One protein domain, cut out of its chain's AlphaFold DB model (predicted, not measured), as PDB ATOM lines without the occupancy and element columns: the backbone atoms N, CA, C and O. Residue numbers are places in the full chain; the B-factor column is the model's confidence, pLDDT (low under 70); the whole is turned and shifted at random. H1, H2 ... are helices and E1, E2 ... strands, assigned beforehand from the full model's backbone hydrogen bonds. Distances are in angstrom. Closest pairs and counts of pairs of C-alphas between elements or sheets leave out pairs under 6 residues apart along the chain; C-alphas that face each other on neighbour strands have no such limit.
ATOM      1  N   ASN A 192      18.868 154.434  38.149       85.50
ATOM      2  CA  ASN A 192      17.864 154.118  37.131       85.50
ATOM      3  C   ASN A 192      17.405 155.339  36.315       85.50
ATOM      4  O   ASN A 192      17.204 155.228  35.103       85.50
ATOM      5  N   ASP A 193      17.282 156.512  36.938       88.94
ATOM      6  CA  ASP A 193      16.904 157.739  36.232       88.94
ATOM      7  C   ASP A 193      18.023 158.213  35.299       88.94
ATOM      8  O   ASP A 193      17.754 158.598  34.157       88.94
ATOM      9  N   LEU A 194      19.284 158.097  35.732       92.00
ATOM     10  CA  LEU A 194      20.449 158.378  34.893       92.00
ATOM     11  C   LEU A 194      20.549 157.412  33.705       92.00
ATOM     12  O   LEU A 194      20.722 157.851  32.566       92.00
ATOM     13  N   GLN A 195      20.385 156.109  33.946       91.69
ATOM     14  CA  GLN A 195      20.359 155.098  32.888       91.69
ATOM     15  C   GLN A 195      19.243 155.392  31.881       91.69
ATOM     16  O   GLN A 195      19.484 155.414  30.674       91.69
ATOM     17  N   ARG A 196      18.028 155.689  32.361       90.00
ATOM     18  CA  ARG A 196      16.888 156.042  31.507       90.00
ATOM     19  C   ARG A 196      17.172 157.299  30.685       90.00
ATOM     20  O   ARG A 196      16.884 157.309  29.491       90.00
ATOM     21  N   ALA A 197      17.759 158.333  31.286       91.69
ATOM     22  CA  ALA A 197      18.104 159.572  30.590       91.69
ATOM     23  C   ALA A 197      19.141 159.359  29.477       91.69
ATOM     24  O   ALA A 197      19.017 159.962  28.409       91.69
ATOM     25  N   LEU A 198      20.136 158.494  29.705       92.75
ATOM     26  CA  LEU A 198      21.128 158.129  28.693       92.75
ATOM     27  C   LEU A 198      20.517 157.275  27.574       92.75
ATOM     28  O   LEU A 198      20.764 157.555  26.405       92.75
ATOM     29  N   ARG A 199      19.674 156.288  27.904       90.31
ATOM     30  CA  ARG A 199      18.967 155.464  26.905       90.31
ATOM     31  C   ARG A 199      18.031 156.300  26.031       90.31
ATOM     32  O   ARG A 199      18.023 156.153  24.818       90.31
ATOM     33  N   GLN A 200      17.307 157.257  26.614       88.69
ATOM     34  CA  GLN A 200      16.454 158.192  25.864       88.69
ATOM     35  C   GLN A 200      17.230 159.189  24.989       88.69
ATOM     36  O   GLN A 200      16.624 159.909  24.198       88.69
ATOM     37  N   ALA A 201      18.547 159.310  25.169       85.69
ATOM     38  CA  ALA A 201      19.389 160.110  24.286       85.69
ATOM     39  C   ALA A 201      19.740 159.383  22.981       85.69
ATOM     40  O   ALA A 201      20.293 160.000  22.071       85.69
ATOM     41  N   LEU A 202      19.476 158.079  22.910       83.69
ATOM     42  CA  LEU A 202      19.723 157.266  21.732       83.69
ATOM     43  C   LEU A 202      18.500 157.291  20.794       83.69
ATOM     44  O   LEU A 202      17.390 157.622  21.224       83.69
ATOM     45  N   PRO A 203      18.685 156.995  19.493       77.44
ATOM     46  CA  PRO A 203      17.578 156.844  18.553       77.44
ATOM     47  C   PRO A 203      16.521 155.851  19.071       77.44
ATOM     48  O   PRO A 203      16.877 154.887  19.738       77.44
ATOM     49  N   PRO A 204      15.230 156.013  18.727       69.50
ATOM     50  CA  PRO A 204      14.137 155.209  19.293       69.50
ATOM     51  C   PRO A 204      14.239 153.698  19.022       69.50
ATOM     52  O   PRO A 204      13.594 152.920  19.718       69.50
ATOM     53  N   ASN A 205      15.040 153.287  18.037       73.69
ATOM     54  CA  ASN A 205      15.282 151.876  17.725       73.69
ATOM     55  C   ASN A 205      16.503 151.297  18.463       73.69
ATOM     56  O   ASN A 205      16.661 150.080  18.498       73.69
ATOM     57  N   ASP A 206      17.323 152.149  19.080       73.38
ATOM     58  CA  ASP A 206      18.571 151.782  19.743       73.38
ATOM     59  C   ASP A 206      18.418 152.054  21.245       73.38
ATOM     60  O   ASP A 206      18.782 153.117  21.744       73.38
ATOM     61  N   ALA A 207      17.856 151.104  21.998       75.81
ATOM     62  CA  ALA A 207      17.756 151.239  23.457       75.81
ATOM     63  C   ALA A 207      19.138 151.258  24.140       75.81
ATOM     64  O   ALA A 207      19.273 151.756  25.259       75.81
ATOM     65  N   GLU A 208      20.154 150.719  23.468       83.31
ATOM     66  CA  GLU A 208      21.534 150.639  23.927       83.31
ATOM     67  C   GLU A 208      22.480 150.928  22.763       83.31
ATOM     68  O   GLU A 208      22.195 150.598  21.611       83.31
ATOM     69  N   TRP A 209      23.608 151.570  23.053       84.88
ATOM     70  CA  TRP A 209      24.573 151.936  22.029       84.88
ATOM     71  C   TRP A 209      25.479 150.746  21.696       84.88
ATOM     72  O   TRP A 209      26.088 150.150  22.591       84.88
ATOM     73  N   ASN A 210      25.588 150.436  20.400       81.75
ATOM     74  CA  ASN A 210      26.493 149.433  19.843       81.75
ATOM     75  C   ASN A 210      27.474 150.108  18.856       81.75
ATOM     76  O   ASN A 210      27.027 150.836  17.960       81.75
ATOM     77  N   PRO A 211      28.797 149.881  18.979       78.69
ATOM     78  CA  PRO A 211      29.800 150.428  18.065       78.69
ATOM     79  C   PRO A 211      29.604 149.992  16.607       78.69
ATOM     80  O   PRO A 211      29.949 150.749  15.706       78.69
ATOM     81  N   GLN A 212      28.999 148.832  16.337       75.81
ATOM     82  CA  GLN A 212      28.686 148.401  14.967       75.81
ATOM     83  C   GLN A 212      27.628 149.308  14.315       75.81
ATOM     84  O   GLN A 212      27.761 149.707  13.164       75.81
ATOM     85  N   SER A 213      26.638 149.774  15.081       70.81
ATOM     86  CA  SER A 213      25.648 150.766  14.623       70.81
ATOM     87  C   SER A 213      26.256 152.170  14.433       70.81
ATOM     88  O   SER A 213      25.597 153.104  13.949       70.81
ATOM     89  N   TYR A 214      27.512 152.374  14.848       68.00
ATOM     90  CA  TYR A 214      28.228 153.630  14.667       68.00
ATOM     91  C   TYR A 214      28.736 153.825  13.238       68.00
ATOM     92  O   TYR A 214      28.566 154.922  12.697       68.00
ATOM     93  N   SER A 215      29.275 152.778  12.607       65.44
ATOM     94  CA  SER A 215      29.769 152.842  11.225       65.44
ATOM     95  C   SER A 215      28.655 153.141  10.225       65.44
ATOM     96  O   SER A 215      28.828 153.995   9.356       65.44
ATOM     97  N   ASP A 216      27.477 152.541  10.409       62.62
ATOM     98  CA  ASP A 216      26.375 152.614   9.438       62.62
ATOM     99  C   ASP A 216      25.748 154.012   9.339       62.62
ATOM    100  O   ASP A 216      25.157 154.395   8.328       62.62
ATOM    101  N   CYS A 217      25.891 154.821  10.387       57.03
ATOM    102  CA  CYS A 217      25.235 156.123  10.488       57.03
ATOM    103  C   CYS A 217      26.105 157.298  10.036       57.03
ATOM    104  O   CYS A 217      25.640 158.439  10.031       57.03
ATOM    105  N   ARG A 218      27.353 157.049   9.616       59.62
ATOM    106  CA  ARG A 218      28.234 158.095   9.074       59.62
ATOM    107  C   ARG A 218      27.779 158.651   7.733       59.62
ATOM    108  O   ARG A 218      28.227 159.734   7.362       59.62
ATOM    109  N   HIS A 219      26.929 157.940   6.999       56.03
ATOM    110  CA  HIS A 219      26.649 158.268   5.600       56.03
ATOM    111  C   HIS A 219      25.285 158.925   5.353       56.03
ATOM    112  O   HIS A 219      25.076 159.424   4.252       56.03
ATOM    113  N   SER A 220      24.376 158.981   6.336       52.59
ATOM    114  CA  SER A 220      22.972 159.330   6.056       52.59
ATOM    115  C   SER A 220      22.410 160.618   6.666       52.59
ATOM    116  O   SER A 220      21.405 161.071   6.142       52.59
ATOM    117  N   ASP A 221      23.007 161.270   7.676       50.97
ATOM    118  CA  ASP A 221      22.597 162.644   8.051       50.97
ATOM    119  C   ASP A 221      23.497 163.269   9.133       50.97
ATOM    120  O   ASP A 221      23.541 162.809  10.276       50.97
ATOM    121  N   ARG A 222      24.164 164.391   8.822       52.94
ATOM    122  CA  ARG A 222      24.945 165.185   9.800       52.94
ATOM    123  C   ARG A 222      24.083 165.764  10.933       52.94
ATOM    124  O   ARG A 222      24.607 166.090  11.994       52.94
ATOM    125  N   THR A 223      22.774 165.881  10.729       51.28
ATOM    126  CA  THR A 223      21.804 166.424  11.695       51.28
ATOM    127  C   THR A 223      21.334 165.394  12.730       51.28
ATOM    128  O   THR A 223      20.822 165.785  13.776       51.28
ATOM    129  N   ARG A 224      21.564 164.090  12.507       47.81
ATOM    130  CA  ARG A 224      21.205 162.997  13.438       47.81
ATOM    131  C   ARG A 224      22.289 162.658  14.477       47.81
ATOM    132  O   ARG A 224      22.110 161.736  15.267       47.81
ATOM    133  N   MET A 225      23.409 163.385  14.504       48.84
ATOM    134  CA  MET A 225      24.613 163.022  15.270       48.84
ATOM    135  C   MET A 225      24.776 163.697  16.647       48.84
ATOM    136  O   MET A 225      25.898 163.865  17.114       48.84
ATOM    137  N   GLN A 226      23.700 164.035  17.359       59.09
ATOM    138  CA  GLN A 226      23.805 164.199  18.819       59.09
ATOM    139  C   GLN A 226      23.526 162.853  19.487       59.09
ATOM    140  O   GLN A 226      22.488 162.644  20.104       59.09
ATOM    141  N   ARG A 227      24.440 161.896  19.292       70.62
ATOM    142  CA  ARG A 227      24.390 160.617  20.003       70.62
ATOM    143  C   ARG A 227      24.903 160.861  21.418       70.62
ATOM    144  O   ARG A 227      26.080 161.155  21.595       70.62
ATOM    145  N   GLY A 228      24.015 160.783  22.401       83.44
ATOM    146  CA  GLY A 228      24.356 160.961  23.812       83.44
ATOM    147  C   GLY A 228      24.052 162.348  24.374       83.44
ATOM    148  O   GLY A 228      23.516 163.221  23.693       83.44
ATOM    149  N   ARG A 229      24.368 162.533  25.658       90.56
ATOM    150  CA  ARG A 229      24.126 163.784  26.390       90.56
ATOM    151  C   ARG A 229      25.361 164.234  27.143       90.56
ATOM    152  O   ARG A 229      26.079 163.415  27.711       90.56
ATOM    153  N   THR A 230      25.582 165.540  27.190       92.31
ATOM    154  CA  THR A 230      26.615 166.118  28.052       92.31
ATOM    155  C   THR A 230      26.168 166.122  29.513       92.31
ATOM    156  O   THR A 230      24.976 166.048  29.817       92.31
ATOM    157  N   VAL A 231      27.124 166.277  30.433       93.06
ATOM    158  CA  VAL A 231      26.842 166.427  31.874       93.06
ATOM    159  C   VAL A 231      25.834 167.551  32.130       93.06
ATOM    160  O   VAL A 231      24.900 167.362  32.899       93.06
ATOM    161  N   ALA A 232      25.969 168.692  31.447       91.19
ATOM    162  CA  ALA A 232      25.048 169.819  31.592       91.19
ATOM    163  C   ALA A 232      23.634 169.495  31.078       91.19
ATOM    164  O   ALA A 232      22.641 169.860  31.703       91.19
ATOM    165  N   GLN A 233      23.520 168.770  29.959       91.88
ATOM    166  CA  GLN A 233      22.223 168.333  29.436       91.88
ATOM    167  C   GLN A 233      21.541 167.328  30.373       91.88
ATOM    168  O   GLN A 233      20.329 167.406  30.570       91.88
ATOM    169  N   LEU A 234      22.303 166.402  30.961       93.44
ATOM    170  CA  LEU A 234      21.799 165.452  31.954       93.44
ATOM    171  C   LEU A 234      21.390 166.153  33.251       93.44
ATOM    172  O   LEU A 234      20.304 165.879  33.747       93.44
ATOM    173  N   ALA A 235      22.203 167.088  33.748       92.50
ATOM    174  CA  ALA A 235      21.914 167.895  34.934       92.50
ATOM    175  C   ALA A 235      20.605 168.678  34.778       92.50
ATOM    176  O   ALA A 235      19.737 168.611  35.642       92.50
ATOM    177  N   ASN A 236      20.403 169.321  33.624       90.44
ATOM    178  CA  ASN A 236      19.161 170.035  33.325       90.44
ATOM    179  C   ASN A 236      17.957 169.094  33.190       90.44
ATOM    180  O   ASN A 236      16.864 169.417  33.648       90.44
ATOM    181  N   TYR A 237      18.142 167.934  32.553       90.81
ATOM    182  CA  TYR A 237      17.062 166.972  32.334       90.81
ATOM    183  C   TYR A 237      16.619 166.277  33.632       90.81
ATOM    184  O   TYR A 237      15.422 166.122  33.858       90.81
ATOM    185  N   LEU A 238      17.575 165.878  34.474       91.56
ATOM    186  CA  LEU A 238      17.344 165.204  35.758       91.56
ATOM    187  C   LEU A 238      17.199 166.176  36.933       91.56
ATOM    188  O   LEU A 238      16.908 165.744  38.042       91.56
ATOM    189  N   GLN A 239      17.381 167.475  36.689       91.25
ATOM    190  CA  GLN A 239      17.273 168.546  37.682       91.25
ATOM    191  C   GLN A 239      18.172 168.307  38.890       91.25
ATOM    192  O   GLN A 239      17.745 168.352  40.039       91.25
ATOM    193  N   THR A 240      19.434 168.011  38.613       92.88
ATOM    194  CA  THR A 240      20.428 167.727  39.642       92.88
ATOM    195  C   THR A 240      21.730 168.461  39.346       92.88
ATOM    196  O   THR A 240      21.943 168.912  38.220       92.88
ATOM    197  N   SER A 241      22.603 168.588  40.343       93.56
ATOM    198  CA  SER A 241      23.895 169.253  40.170       93.56
ATOM    199  C   SER A 241      24.792 168.507  39.182       93.56
ATOM    200  O   SER A 241      24.769 167.273  39.081       93.56
ATOM    201  N   THR A 242      25.657 169.241  38.481       93.56
ATOM    202  CA  THR A 242      26.609 168.629  37.542       93.56
ATOM    203  C   THR A 242      27.539 167.638  38.232       93.56
ATOM    204  O   THR A 242      27.913 166.629  37.634       93.56
ATOM    205  N   GLN A 243      27.892 167.881  39.496       91.94
ATOM    206  CA  GLN A 243      28.747 166.975  40.251       91.94
ATOM    207  C   GLN A 243      28.040 165.667  40.618       91.94
ATOM    208  O   GLN A 243      28.650 164.607  40.499       91.94
ATOM    209  N   GLN A 244      26.754 165.708  40.981       91.75
ATOM    210  CA  GLN A 244      25.969 164.486  41.188       91.75
ATOM    211  C   GLN A 244      25.893 163.657  39.902       91.75
ATOM    212  O   GLN A 244      26.082 162.444  39.959       91.75
ATOM    213  N   ILE A 245      25.723 164.298  38.738       94.88
ATOM    214  CA  ILE A 245      25.791 163.609  37.439       94.88
ATOM    215  C   ILE A 245      27.165 162.979  37.210       94.88
ATOM    216  O   ILE A 245      27.224 161.815  36.830       94.88
ATOM    217  N   ARG A 246      28.270 163.702  37.441       93.44
ATOM    218  CA  ARG A 246      29.627 163.146  37.273       93.44
ATOM    219  C   ARG A 246      29.843 161.921  38.153       93.44
ATOM    220  O   ARG A 246      30.302 160.900  37.653       93.44
ATOM    221  N   ASN A 247      29.460 162.009  39.424       90.50
ATOM    222  CA  ASN A 247      29.565 160.897  40.365       90.50
ATOM    223  C   ASN A 247      28.693 159.711  39.914       90.50
ATOM    224  O   ASN A 247      29.147 158.572  39.930       90.50
ATOM    225  N   GLY A 248      27.467 159.975  39.449       91.44
ATOM    226  CA  GLY A 248      26.569 158.946  38.925       91.44
ATOM    227  C   GLY A 248      27.083 158.276  37.647       91.44
ATOM    228  O   GLY A 248      26.956 157.065  37.506       91.44
ATOM    229  N   LEU A 249      27.691 159.039  36.731       93.06
ATOM    230  CA  LEU A 249      28.313 158.511  35.513       93.06
ATOM    231  C   LEU A 249      29.549 157.667  35.844       93.06
ATOM    232  O   LEU A 249      29.701 156.593  35.281       93.06
ATOM    233  N   ALA A 250      30.388 158.111  36.785       88.88
ATOM    234  CA  ALA A 250      31.549 157.346  37.243       88.88
ATOM    235  C   ALA A 250      31.143 156.016  37.903       88.88
ATOM    236  O   ALA A 250      31.778 154.990  37.680       88.88
ATOM    237  N   ALA A 251      30.038 156.010  38.656       87.50
ATOM    238  CA  ALA A 251      29.489 154.809  39.284       87.50
ATOM    239  C   ALA A 251      28.738 153.877  38.311       87.50
ATOM    240  O   ALA A 251      28.297 152.795  38.714       87.50
ATOM    241  N   LEU A 252      28.547 154.279  37.049       90.44
ATOM    242  CA  LEU A 252      27.792 153.533  36.048       90.44
ATOM    243  C   LEU A 252      28.743 152.970  34.974       90.44
ATOM    244  O   LEU A 252      29.069 153.682  34.029       90.44
ATOM    245  N   PRO A 253      29.121 151.676  35.029       90.06
ATOM    246  CA  PRO A 253      30.038 151.071  34.054       90.06
ATOM    247  C   PRO A 253      29.575 151.195  32.597       90.06
ATOM    248  O   PRO A 253      30.389 151.228  31.684       90.06
ATOM    249  N   GLN A 254      28.263 151.278  32.367       92.75
ATOM    250  CA  GLN A 254      27.676 151.444  31.037       92.75
ATOM    251  C   GLN A 254      27.718 152.891  30.518       92.75
ATOM    252  O   GLN A 254      27.416 153.121  29.350       92.75
ATOM    253  N   ALA A 255      28.047 153.883  31.348       94.06
ATOM    254  CA  ALA A 255      28.154 155.271  30.916       94.06
ATOM    255  C   ALA A 255      29.467 155.487  30.162       94.06
ATOM    256  O   ALA A 255      30.503 155.774  30.757       94.06
ATOM    257  N   PHE A 256      29.420 155.368  28.840       93.38
ATOM    258  CA  PHE A 256      30.601 155.499  28.000       93.38
ATOM    259  C   PHE A 256      30.778 156.950  27.517       93.38
ATOM    260  O   PHE A 256      29.861 157.489  26.880       93.38
ATOM    261  N   PRO A 257      31.926 157.602  27.786       92.19
ATOM    262  CA  PRO A 257      32.249 158.901  27.208       92.19
ATOM    263  C   PRO A 257      32.645 158.736  25.736       92.19
ATOM    264  O   PRO A 257      33.634 158.082  25.411       92.19
ATOM    265  N   LEU A 258      31.897 159.360  24.827       87.00
ATOM    266  CA  LEU A 258      32.247 159.338  23.411       87.00
ATOM    267  C   LEU A 258      33.525 160.154  23.163       87.00
ATOM    268  O   LEU A 258      33.611 161.295  23.635       87.00
ATOM    269  N   PRO A 259      34.488 159.637  22.377       82.00
ATOM    270  CA  PRO A 259      35.642 160.421  21.969       82.00
ATOM    271  C   PRO A 259      35.176 161.603  21.111       82.00
ATOM    272  O   PRO A 259      34.407 161.439  20.159       82.00
ATOM    273  N   HIS A 260      35.628 162.813  21.443       71.62
ATOM    274  CA  HIS A 260      35.346 163.984  20.621       71.62
ATOM    275  C   HIS A 260      35.945 163.787  19.233       71.62
ATOM    276  O   HIS A 260      37.145 163.559  19.088       71.62
ATOM    277  N   SER A 261      35.121 163.935  18.198       60.06
ATOM    278  CA  SER A 261      35.639 164.110  16.845       60.06
ATOM    279  C   SER A 261      36.413 165.429  16.823       60.06
ATOM    280  O   SER A 261      35.815 166.506  16.883       60.06
ATOM    281  N   HIS A 262      37.746 165.343  16.835       52.72
ATOM    282  CA  HIS A 262      38.662 166.474  16.708       52.72
ATOM    283  C   HIS A 262      38.406 167.176  15.371       52.72
ATOM    284  O   HIS A 262      39.018 166.859  14.358       52.72
ATOM    285  N   SER A 275      30.126 164.092  25.562       89.62
ATOM    286  CA  SER A 275      28.833 163.419  25.473       89.62
ATOM    287  C   SER A 275      28.959 161.986  25.965       89.62
ATOM    288  O   SER A 275      29.896 161.280  25.601       89.62
ATOM    289  N   PHE A 276      27.992 161.549  26.761       92.94
ATOM    290  CA  PHE A 276      27.908 160.194  27.287       92.94
ATOM    291  C   PHE A 276      26.793 159.423  26.590       92.94
ATOM    292  O   PHE A 276      25.716 159.971  26.329       92.94
ATOM    293  N   VAL A 277      27.045 158.145  26.322       92.31
ATOM    294  CA  VAL A 277      26.057 157.185  25.821       92.31
ATOM    295  C   VAL A 277      25.907 156.025  26.793       92.31
ATOM    296  O   VAL A 277      26.795 155.753  27.599       92.31
ATOM    297  N   TYR A 278      24.766 155.344  26.715       92.81
ATOM    298  CA  TYR A 278      24.555 154.094  27.432       92.81
ATOM    299  C   TYR A 278      25.053 152.927  26.576       92.81
ATOM    300  O   TYR A 278      24.423 152.590  25.573       92.81
ATOM    301  N   LEU A 279      26.195 152.348  26.940       91.81
ATOM    302  CA  LEU A 279      26.790 151.191  26.279       91.81
ATOM    303  C   LEU A 279      25.943 149.940  26.531       91.81
ATOM    304  O   LEU A 279      25.488 149.718  27.655       91.81
TER     305      LEU A 279
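Overview. This is residues 192 to 262 and 275 to 279 of the 541 residues of the protein "Predicted protein" of Phaeodactylum tricornutum (strain CCAP 1055/1) (UniProt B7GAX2). Three short helices, H1, H3 and H4, cluster at crossed angles at one end of an elongated domain, and a small ribbon of two strands, E1 and E2, sits near its middle, with E2 packed on H1. Towards the other end lies a long excursion, residues 200 to 230, which bears H2 apart from the other named elements; residues 218 to 223 stick out there. The printed part has 76 residues, with four named helices and two named strands in the order H1, H2, H3, H4, E1, E2; the sheet's order is E1 - E2, antiparallel, and the class is mostly helix. The whole is compact, with a radius of gyration of the C-alphas of 12.4 A, and spans 36 by 22 by 20 A.

Arrangement. Begin at H1, residues 192 to 199, and look across to H3, residues 231 to 238: they touch at a steep tilt of 59 degrees, opposite ways, and their closest C-alphas, those of Ala 197 and Leu 234, are 7.1 A apart. H4, residues 242 to 250, touches H3 about perpendicular, at 80 degrees, with the C-alphas of Ala 235 and Thr 242 closest at 5.4 A. H1 and H4 only just touch, with 3 pairs of C-alphas within 8 A, the closest being Leu 194 and Gly 248 at 7.4 A. Next find E1, residues 255 to 257, and E2, residues 275 to 278, antiparallel neighbours at 146 degrees; N 256 and O 277 are within hydrogen-bond range at 2.9 A. The closest C-alphas of H1 and E2 are those of Leu 198 and Tyr 278, 5.4 A apart. Residues 229 to 230 pair with residues 275 to 276 of E2, antiparallel. H2, residues 212 to 218, touches no helix and is apart from both strands. Every O i to N i+4 pair is within hydrogen-bond range in H1, H3 and H4; in H2 it is 0 of 3, with 2 of 4 O i to N i+3 pairs within range.

Along the chain. Find C-alpha 192 at (17.864, 154.118, 37.131); from there H1 runs 10.4 A to C-alpha 199. H2 is 11.4 A long, H3 10.3 A and H4 12.3 A, ending at C-alpha 250 at (31.549, 157.346, 37.243). E1 is 6.6 A long; E2 runs 10.4 A to C-alpha 278 at (24.555, 154.094, 27.432).

Size, cuts and confidence. Look for the two C-alphas farthest apart at His 219 and Ser 241, 36.4 A. Residues 263 to 274 are not printed, and C-alphas 262 and 275 are 13.5 A apart across this cut. The links H1 to H2 and H2 to H3 are long. Confidence is under 70 at residues 204, 214 to 226 and 261 to 262.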